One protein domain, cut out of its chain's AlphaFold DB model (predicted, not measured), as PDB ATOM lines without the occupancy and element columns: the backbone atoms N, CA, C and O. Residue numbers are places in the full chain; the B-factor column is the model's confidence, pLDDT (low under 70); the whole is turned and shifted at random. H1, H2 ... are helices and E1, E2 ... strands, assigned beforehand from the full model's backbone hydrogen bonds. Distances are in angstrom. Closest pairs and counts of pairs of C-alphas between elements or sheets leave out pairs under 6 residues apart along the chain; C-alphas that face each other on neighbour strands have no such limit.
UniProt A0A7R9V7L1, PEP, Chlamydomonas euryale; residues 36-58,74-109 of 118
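What this domain is: This is residues 36 to 58 and 74 to 109 of the 118 residues of the protein "PEP" of Chlamydomonas euryale (UniProt A0A7R9V7L1). Look for two separate two-stranded antiparallel ribbons, a longer one of E1 and E4 and a very short one of E2 and E3, with a single helix H1 at one end of the model. E4 passes straight into H1, which turns a corner at the end of the longer ribbon, while the short ribbon and the tail of residues 54 to 58 lie toward the other end. The printed part has 59 residues, with four named strands and one named helix in the order E1, E2, E3, E4, H1, and its class is mixed, helices and strands. It is only just compact, close to loose, with a radius of gyration of the C-alphas of 12.3 A, and its outline, 36 by 24 by 22 A, is only just elongated.

How they stand to each other: Start with E1, residues 36 to 41, and set beside it E4, residues 89 to 95. They are antiparallel neighbours at 143 degrees between their directions; the C-alphas of Val 37 and Ala 93 face each other at 4.4 A. Check N 40 and O 90, 2.8 A apart, and N 92 and O 38, 2.9 A apart, within hydrogen-bond range. Next find E2, residues 51 to 53, and E3, residues 76 to 78, antiparallel neighbours at 138 degrees, with N 51 and O 78 at 2.9 A, within hydrogen-bond range. Between the two sheets, E3 and E4 have 2 pairs of C-alphas within 8 A, the closest being those of Ile 78 and Ile 89, 7.7 A apart. Then take H1, residues 96 to 107: its closest C-alphas with E1 are those of Tyr 96 and Ser 36, 5.5 A apart, and this is the 1 pair within 8 A. H1 is apart from both E2 and E3, and E2 is apart from E1 and from E4. In H1 every O i to N i+4 pair is within hydrogen-bond range.

Where its parts are: Find C-alpha 36 at (158.709, 253.886, 315.364); from there E1 runs 16.2 A to Cys 41. E2 goes from Leu 51 to Met 53, 6.0 A, and E3 from Arg 76 to Ile 78, 6.3 A. E4 starts at C-alpha 89, (155.962, 266.687, 306.199), and runs 18.2 A to Pro 95. H1 begins at Tyr 96 and runs 17.1 A to C-alpha 107 at (154.056, 245.973, 296.027).

The domain as a whole: The two C-alphas farthest apart are those of Ser 58 and Met 108, 37.3 A. Residues 59 to 73 are not printed, and C-alphas 58 and 74 stand 15.8 A apart across this cut, which falls in the link from E2 to E3. Of the links that are printed whole, E4 to H1 is tight, E1 to E2 and E3 to E4 are short, and none is long. The mean pLDDT of the printed part is 84.5; look for values under 70 at residues 54 to 58 and 74 to 75.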
ATOM      1  N   SER A  36     157.873 253.273 316.388       93.81
ATOM      2  CA  SER A  36     158.709 253.886 315.364       93.81
ATOM      3  C   SER A  36     158.164 255.249 314.955       93.81
ATOM      4  O   SER A  36     156.957 255.472 314.934       93.81
ATOM      5  N   VAL A  37     159.063 256.181 314.649       92.50
ATOM      6  CA  VAL A  37     158.702 257.508 314.138       92.50
ATOM      7  C   VAL A  37     158.960 257.518 312.641       92.50
ATOM      8  O   VAL A  37     160.055 257.159 312.203       92.50
ATOM      9  N   MET A  38     157.965 257.928 311.859       89.62
ATOM     10  CA  MET A  38     158.100 258.077 310.413       89.62
ATOM     11  C   MET A  38     157.589 259.428 309.929       89.62
ATOM     12  O   MET A  38     156.691 260.023 310.522       89.62
ATOM     13  N   ASP A  39     158.190 259.899 308.842       90.25
ATOM     14  CA  ASP A  39     157.781 261.116 308.157       90.25
ATOM     15  C   ASP A  39     156.624 260.783 307.198       90.25
ATOM     16  O   ASP A  39     156.718 259.860 306.387       90.25
ATOM     17  N   VAL A  40     155.532 261.537 307.281       90.88
ATOM     18  CA  VAL A  40     154.326 261.389 306.458       90.88
ATOM     19  C   VAL A  40     154.046 262.713 305.772       90.88
ATOM     20  O   VAL A  40     154.214 263.775 306.363       90.88
ATOM     21  N   CYS A  41     153.630 262.673 304.507       89.94
ATOM     22  CA  CYS A  41     153.243 263.894 303.813       89.94
ATOM     23  C   CYS A  41     151.742 264.176 303.966       89.94
ATOM     24  O   CYS A  41     150.935 263.402 303.456       89.94
ATOM     25  N   SER A  42     151.367 265.313 304.560       87.44
ATOM     26  CA  SER A  42     149.964 265.692 304.822       87.44
ATOM     27  C   SER A  42     149.154 265.966 303.542       87.44
ATOM     28  O   SER A  42     147.932 265.901 303.554       87.44
ATOM     29  N   LYS A  43     149.819 266.239 302.406       87.62
ATOM     30  CA  LYS A  43     149.156 266.462 301.105       87.62
ATOM     31  C   LYS A  43     148.785 265.173 300.370       87.62
ATOM     32  O   LYS A  43     147.690 265.073 299.832       87.62
ATOM     33  N   CYS A  44     149.718 264.221 300.258       86.00
ATOM     34  CA  CYS A  44     149.484 262.978 299.510       86.00
ATOM     35  C   CYS A  44     149.104 261.788 300.394       86.00
ATOM     36  O   CYS A  44     148.756 260.734 299.854       86.00
ATOM     37  N   GLY A  45     149.228 261.929 301.717       86.44
ATOM     38  CA  GLY A  45     148.979 260.881 302.703       86.44
ATOM     39  C   GLY A  45     149.922 259.685 302.592       86.44
ATOM     40  O   GLY A  45     149.654 258.628 303.157       86.44
ATOM     41  N   SER A  46     151.006 259.802 301.820       86.25
ATOM     42  CA  SER A  46     151.933 258.699 301.593       86.25
ATOM     43  C   SER A  46     152.981 258.639 302.699       86.25
ATOM     44  O   SER A  46     153.693 259.613 302.943       86.25
ATOM     45  N   VAL A  47     153.134 257.448 303.274       87.50
ATOM     46  CA  VAL A  47     154.168 257.110 304.268       87.50
ATOM     47  C   VAL A  47     155.493 256.650 303.646       87.50
ATOM     48  O   VAL A  47     156.538 256.786 304.264       87.50
ATOM     49  N   ILE A  48     155.470 256.120 302.416       86.56
ATOM     50  CA  ILE A  48     156.677 255.617 301.721       86.56
ATOM     51  C   ILE A  48     157.386 256.718 300.918       86.56
ATOM     52  O   ILE A  48     158.601 256.695 300.758       86.56
ATOM     53  N   ALA A  49     156.631 257.680 300.381       82.69
ATOM     54  CA  ALA A  49     157.160 258.683 299.463       82.69
ATOM     55  C   ALA A  49     158.218 259.642 300.047       82.69
ATOM     56  O   ALA A  49     159.076 260.060 299.271       82.69
ATOM     57  N   PRO A  50     158.179 260.071 301.324       83.56
ATOM     58  CA  PRO A  50     159.173 261.002 301.855       83.56
ATOM     59  C   PRO A  50     160.588 260.417 301.799       83.56
ATOM     60  O   PRO A  50     160.870 259.359 302.351       83.56
ATOM     61  N   LEU A  51     161.491 261.124 301.124       82.81
ATOM     62  CA  LEU A  51     162.884 260.728 300.963       82.81
ATOM     63  C   LEU A  51     163.776 261.716 301.693       82.81
ATOM     64  O   LEU A  51     163.608 262.932 301.579       82.81
ATOM     65  N   ASN A  52     164.762 261.187 302.408       81.31
ATOM     66  CA  ASN A  52     165.825 262.001 302.958       81.31
ATOM     67  C   ASN A  52     166.833 262.309 301.847       81.31
ATOM     68  O   ASN A  52     167.483 261.396 301.338       81.31
ATOM     69  N   MET A  53     166.939 263.574 301.444       71.69
ATOM     70  CA  MET A  53     167.914 263.996 300.446       71.69
ATOM     71  C   MET A  53     169.216 264.386 301.167       71.69
ATOM     72  O   MET A  53     169.278 265.473 301.755       71.69
ATOM     73  N   PRO A  54     170.271 263.546 301.151       64.31
ATOM     74  CA  PRO A  54     171.586 263.992 301.580       64.31
ATOM     75  C   PRO A  54     172.064 265.098 300.635       64.31
ATOM     76  O   PRO A  54     171.892 265.009 299.418       64.31
ATOM     77  N   HIS A  55     172.672 266.146 301.194       57.03
ATOM     78  CA  HIS A  55     173.370 267.171 300.423       57.03
ATOM     79  C   HIS A  55     174.560 266.530 299.687       57.03
ATOM     80  O   HIS A  55     175.686 266.525 300.180       57.03
ATOM     81  N   ALA A  56     174.317 265.961 298.508       54.19
ATOM     82  CA  ALA A  56     175.373 265.554 297.602       54.19
ATOM     83  C   ALA A  56     176.022 266.820 297.035       54.19
ATOM     84  O   ALA A  56     175.431 267.524 296.215       54.19
ATOM     85  N   ALA A  57     177.215 267.120 297.547       51.75
ATOM     86  CA  ALA A  57     178.373 267.550 296.772       51.75
ATOM     87  C   ALA A  57     178.036 268.227 295.431       51.75
ATOM     88  O   ALA A  57     178.267 267.686 294.352       51.75
ATOM     89  N   SER A  58     177.517 269.449 295.498       47.28
ATOM     90  CA  SER A  58     177.555 270.366 294.363       47.28
ATOM     91  C   SER A  58     178.972 270.931 294.247       47.28
ATOM     92  O   SER A  58     179.186 272.084 294.583       47.28
ATOM     93  N   THR A  74     171.821 269.248 308.099       64.12
ATOM     94  CA  THR A  74     170.453 268.803 308.378       64.12
ATOM     95  C   THR A  74     169.861 268.235 307.097       64.12
ATOM     96  O   THR A  74     169.583 268.938 306.126       64.12
ATOM     97  N   ALA A  75     169.755 266.914 307.081       66.50
ATOM     98  CA  ALA A  75     169.259 266.160 305.957       66.50
ATOM     99  C   ALA A  75     167.784 266.550 305.744       66.50
ATOM    100  O   ALA A  75     166.965 266.454 306.664       66.50
ATOM    101  N   ARG A  76     167.466 267.116 304.574       78.19
ATOM    102  CA  ARG A  76     166.124 267.628 304.275       78.19
ATOM    103  C   ARG A  76     165.270 266.484 303.750       78.19
ATOM    104  O   ARG A  76     165.573 265.911 302.705       78.19
ATOM    105  N   VAL A  77     164.184 266.189 304.457       83.75
ATOM    106  CA  VAL A  77     163.162 265.252 303.983       83.75
ATOM    107  C   VAL A  77     162.283 265.980 302.971       83.75
ATOM    108  O   VAL A  77     161.831 267.099 303.219       83.75
ATOM    109  N   ILE A  78     162.078 265.375 301.804       86.81
ATOM    110  CA  ILE A  78     161.264 265.924 300.718       86.81
ATOM    111  C   ILE A  78     160.306 264.858 300.192       86.81
ATOM    112  O   ILE A  78     160.647 263.681 300.121       86.81
ATOM    113  N   CYS A  79     159.108 265.268 299.777       87.94
ATOM    114  CA  CYS A  79     158.177 264.376 299.086       87.94
ATOM    115  C   CYS A  79     158.305 264.555 297.559       87.94
ATOM    116  O   CYS A  79     157.960 265.628 297.055       87.94
ATOM    117  N   PRO A  80     158.751 263.540 296.797       84.12
ATOM    118  CA  PRO A  80     158.884 263.620 295.343       84.12
ATOM    119  C   PRO A  80     157.537 263.595 294.605       84.12
ATOM    120  O   PRO A  80     157.500 263.945 293.433       84.12
ATOM    121  N   VAL A  81     156.450 263.193 295.274       85.56
ATOM    122  CA  VAL A  81     155.124 263.000 294.659       85.56
ATOM    123  C   VAL A  81     154.316 264.298 294.577       85.56
ATOM    124  O   VAL A  81     153.517 264.448 293.663       85.56
ATOM    125  N   CYS A  82     154.509 265.226 295.519       82.25
ATOM    126  CA  CYS A  82     153.794 266.506 295.523       82.25
ATOM    127  C   CYS A  82     154.627 267.596 294.837       82.25
ATOM    128  O   CYS A  82     154.499 267.816 293.643       82.25
ATOM    129  N   ASP A  83     155.521 268.243 295.594       75.31
ATOM    130  CA  ASP A  83     156.201 269.475 295.162       75.31
ATOM    131  C   ASP A  83     157.713 269.474 295.475       75.31
ATOM    132  O   ASP A  83     158.336 270.533 295.517       75.31
ATOM    133  N   ARG A  84     158.317 268.316 295.807       78.31
ATOM    134  CA  ARG A  84     159.690 268.215 296.375       78.31
ATOM    135  C   ARG A  84     159.936 269.196 297.530       78.31
ATOM    136  O   ARG A  84     161.048 269.674 297.744       78.31
ATOM    137  N   SER A  85     158.882 269.503 298.281       77.69
ATOM    138  CA  SER A  85     158.908 270.466 299.375       77.69
ATOM    139  C   SER A  85     158.909 269.755 300.722       77.69
ATOM    140  O   SER A  85     158.279 268.708 300.877       77.69
ATOM    141  N   SER A  86     159.573 270.360 301.705       76.38
ATOM    142  CA  SER A  86     159.566 269.931 303.105       76.38
ATOM    143  C   SER A  86     158.424 270.551 303.926       76.38
ATOM    144  O   SER A  86     158.344 270.312 305.122       76.38
ATOM    145  N   LYS A  87     157.562 271.385 303.318       79.88
ATOM    146  CA  LYS A  87     156.540 272.175 304.038       79.88
ATOM    147  C   LYS A  87     155.390 271.352 304.631       79.88
ATOM    148  O   LYS A  87     154.782 271.801 305.588       79.88
ATOM    149  N   HIS A  88     155.082 270.195 304.050       84.19
ATOM    150  CA  HIS A  88     153.908 269.382 304.403       84.19
ATOM    151  C   HIS A  88     154.342 267.994 304.875       84.19
ATOM    152  O   HIS A  88     153.799 266.997 304.408       84.19
ATOM    153  N   ILE A  89     155.419 267.932 305.659       87.06
ATOM    154  CA  ILE A  89     155.962 266.687 306.199       87.06
ATOM    155  C   ILE A  89     155.805 266.730 307.708       87.06
ATOM    156  O   ILE A  89     156.353 267.611 308.369       87.06
ATOM    157  N   GLU A  90     155.072 265.762 308.229       88.31
ATOM    158  CA  GLU A  90     154.780 265.611 309.644       88.31
ATOM    159  C   GLU A  90     155.355 264.295 310.150       88.31
ATOM    160  O   GLU A  90     155.370 263.286 309.444       88.31
ATOM    161  N   ARG A  91     155.856 264.303 311.384       89.50
ATOM    162  CA  ARG A  91     156.394 263.109 312.034       89.50
ATOM    163  C   ARG A  91     155.314 262.460 312.867       89.50
ATOM    164  O   ARG A  91     154.839 263.065 313.822       89.50
ATOM    165  N   VAL A  92     154.985 261.218 312.539       91.94
ATOM    166  CA  VAL A  92     153.956 260.447 313.234       91.94
ATOM    167  C   VAL A  92     154.589 259.207 313.856       91.94
ATOM    168  O   VAL A  92     155.428 258.542 313.241       91.94
ATOM    169  N   ALA A  93     154.201 258.909 315.094       92.25
ATOM    170  CA  ALA A  93     154.570 257.676 315.773       92.25
ATOM    171  C   ALA A  93     153.589 256.566 315.384       92.25
ATOM    172  O   ALA A  93     152.398 256.681 315.664       92.25
ATOM    173  N   ILE A  94     154.079 255.519 314.721       92.69
ATOM    174  CA  ILE A  94     153.287 254.376 314.249       92.69
ATOM    175  C   ILE A  94     154.117 253.087 314.432       92.69
ATOM    176  O   ILE A  94     155.348 253.145 314.347       92.69
ATOM    177  N   PRO A  95     153.507 251.904 314.647       94.81
ATOM    178  CA  PRO A  95     154.244 250.649 314.709       94.81
ATOM    179  C   PRO A  95     155.057 250.364 313.448       94.81
ATOM    180  O   PRO A  95     154.563 250.523 312.329       94.81
ATOM    181  N   TYR A  96     156.268 249.837 313.610       94.00
ATOM    182  CA  TYR A  96     157.121 249.451 312.483       94.00
ATOM    183  C   TYR A  96     156.431 248.460 311.532       94.00
ATOM    184  O   TYR A  96     156.534 248.570 310.309       94.00
ATOM    185  N   VAL A  97     155.669 247.516 312.092       95.31
ATOM    186  CA  VAL A  97     154.909 246.515 311.329       95.31
ATOM    187  C   VAL A  97     153.899 247.169 310.383       95.31
ATOM    188  O   VAL A  97     153.699 246.683 309.274       95.31
ATOM    189  N   PHE A  98     153.307 248.306 310.759       94.31
ATOM    190  CA  PHE A  98     152.405 249.036 309.869       94.31
ATOM    191  C   PHE A  98     153.147 249.603 308.653       94.31
ATOM    192  O   PHE A  98     152.647 249.526 307.534       94.31
ATOM    193  N   ARG A  99     154.369 250.117 308.833       92.88
ATOM    194  CA  ARG A  99     155.203 250.565 307.707       92.88
ATOM    195  C   ARG A  99     155.469 249.421 306.730       92.88
ATOM    196  O   ARG A  99     155.368 249.621 305.523       92.88
ATOM    197  N   TYR A 100     155.756 248.232 307.257       94.88
ATOM    198  CA  TYR A 100     155.955 247.029 306.454       94.88
ATOM    199  C   TYR A 100     154.676 246.602 305.713       94.88
ATOM    200  O   TYR A 100     154.709 246.337 304.513       94.88
ATOM    201  N   LEU A 101     153.527 246.634 306.390       95.31
ATOM    202  CA  LEU A 101     152.228 246.381 305.768       95.31
ATOM    203  C   LEU A 101     151.989 247.315 304.575       95.31
ATOM    204  O   LEU A 101     151.601 246.858 303.503       95.31
ATOM    205  N   VAL A 102     152.248 248.616 304.734       94.44
ATOM    206  CA  VAL A 102     152.051 249.577 303.640       94.44
ATOM    207  C   VAL A 102     153.016 249.317 302.481       94.44
ATOM    208  O   VAL A 102     152.621 249.480 301.328       94.44
ATOM    209  N   THR A 103     154.248 248.864 302.741       93.19
ATOM    210  CA  THR A 103     155.177 248.476 301.665       93.19
ATOM    211  C   THR A 103     154.729 247.225 300.910       93.19
ATOM    212  O   THR A 103     154.817 247.208 299.685       93.19
ATOM    213  N   GLU A 104     154.187 246.219 301.600       96.94
ATOM    214  CA  GLU A 104     153.649 245.005 300.966       96.94
ATOM    215  C   GLU A 104     152.393 245.311 300.134       96.94
ATOM    216  O   GLU A 104     152.248 244.851 299.003       96.94
ATOM    217  N   LEU A 105     151.506 246.171 300.643       95.81
ATOM    218  CA  LEU A 105     150.350 246.651 299.881       95.81
ATOM    219  C   LEU A 105     150.779 247.443 298.639       95.81
ATOM    220  O   LEU A 105     150.233 247.228 297.555       95.81
ATOM    221  N   ALA A 106     151.795 248.301 298.758       93.12
ATOM    222  CA  ALA A 106     152.336 249.040 297.621       93.12
ATOM    223  C   ALA A 106     152.938 248.110 296.554       93.12
ATOM    224  O   ALA A 106     152.782 248.379 295.362       93.12
ATOM    225  N   ALA A 107     153.560 246.993 296.953       94.94
ATOM    226  CA  ALA A 107     154.056 245.973 296.027       94.94
ATOM    227  C   ALA A 107     152.923 245.291 295.233       94.94
ATOM    228  O   ALA A 107     153.118 244.909 294.081       94.94
ATOM    229  N   MET A 108     151.718 245.213 295.806       97.44
ATOM    230  CA  MET A 108     150.499 244.747 295.134       97.44
ATOM    231  C   MET A 108     149.739 245.863 294.398       97.44
ATOM    232  O   MET A 108     148.582 245.681 294.025       97.44
ATOM    233  N   ASN A 109     150.372 247.023 294.181       94.62
ATOM    234  CA  ASN A 109     149.769 248.200 293.553       94.62
ATOM    235  C   ASN A 109     148.549 248.758 294.321       94.62
ATOM    236  O   ASN A 109     147.673 249.402 293.744       94.62
TER     237      ASN A 109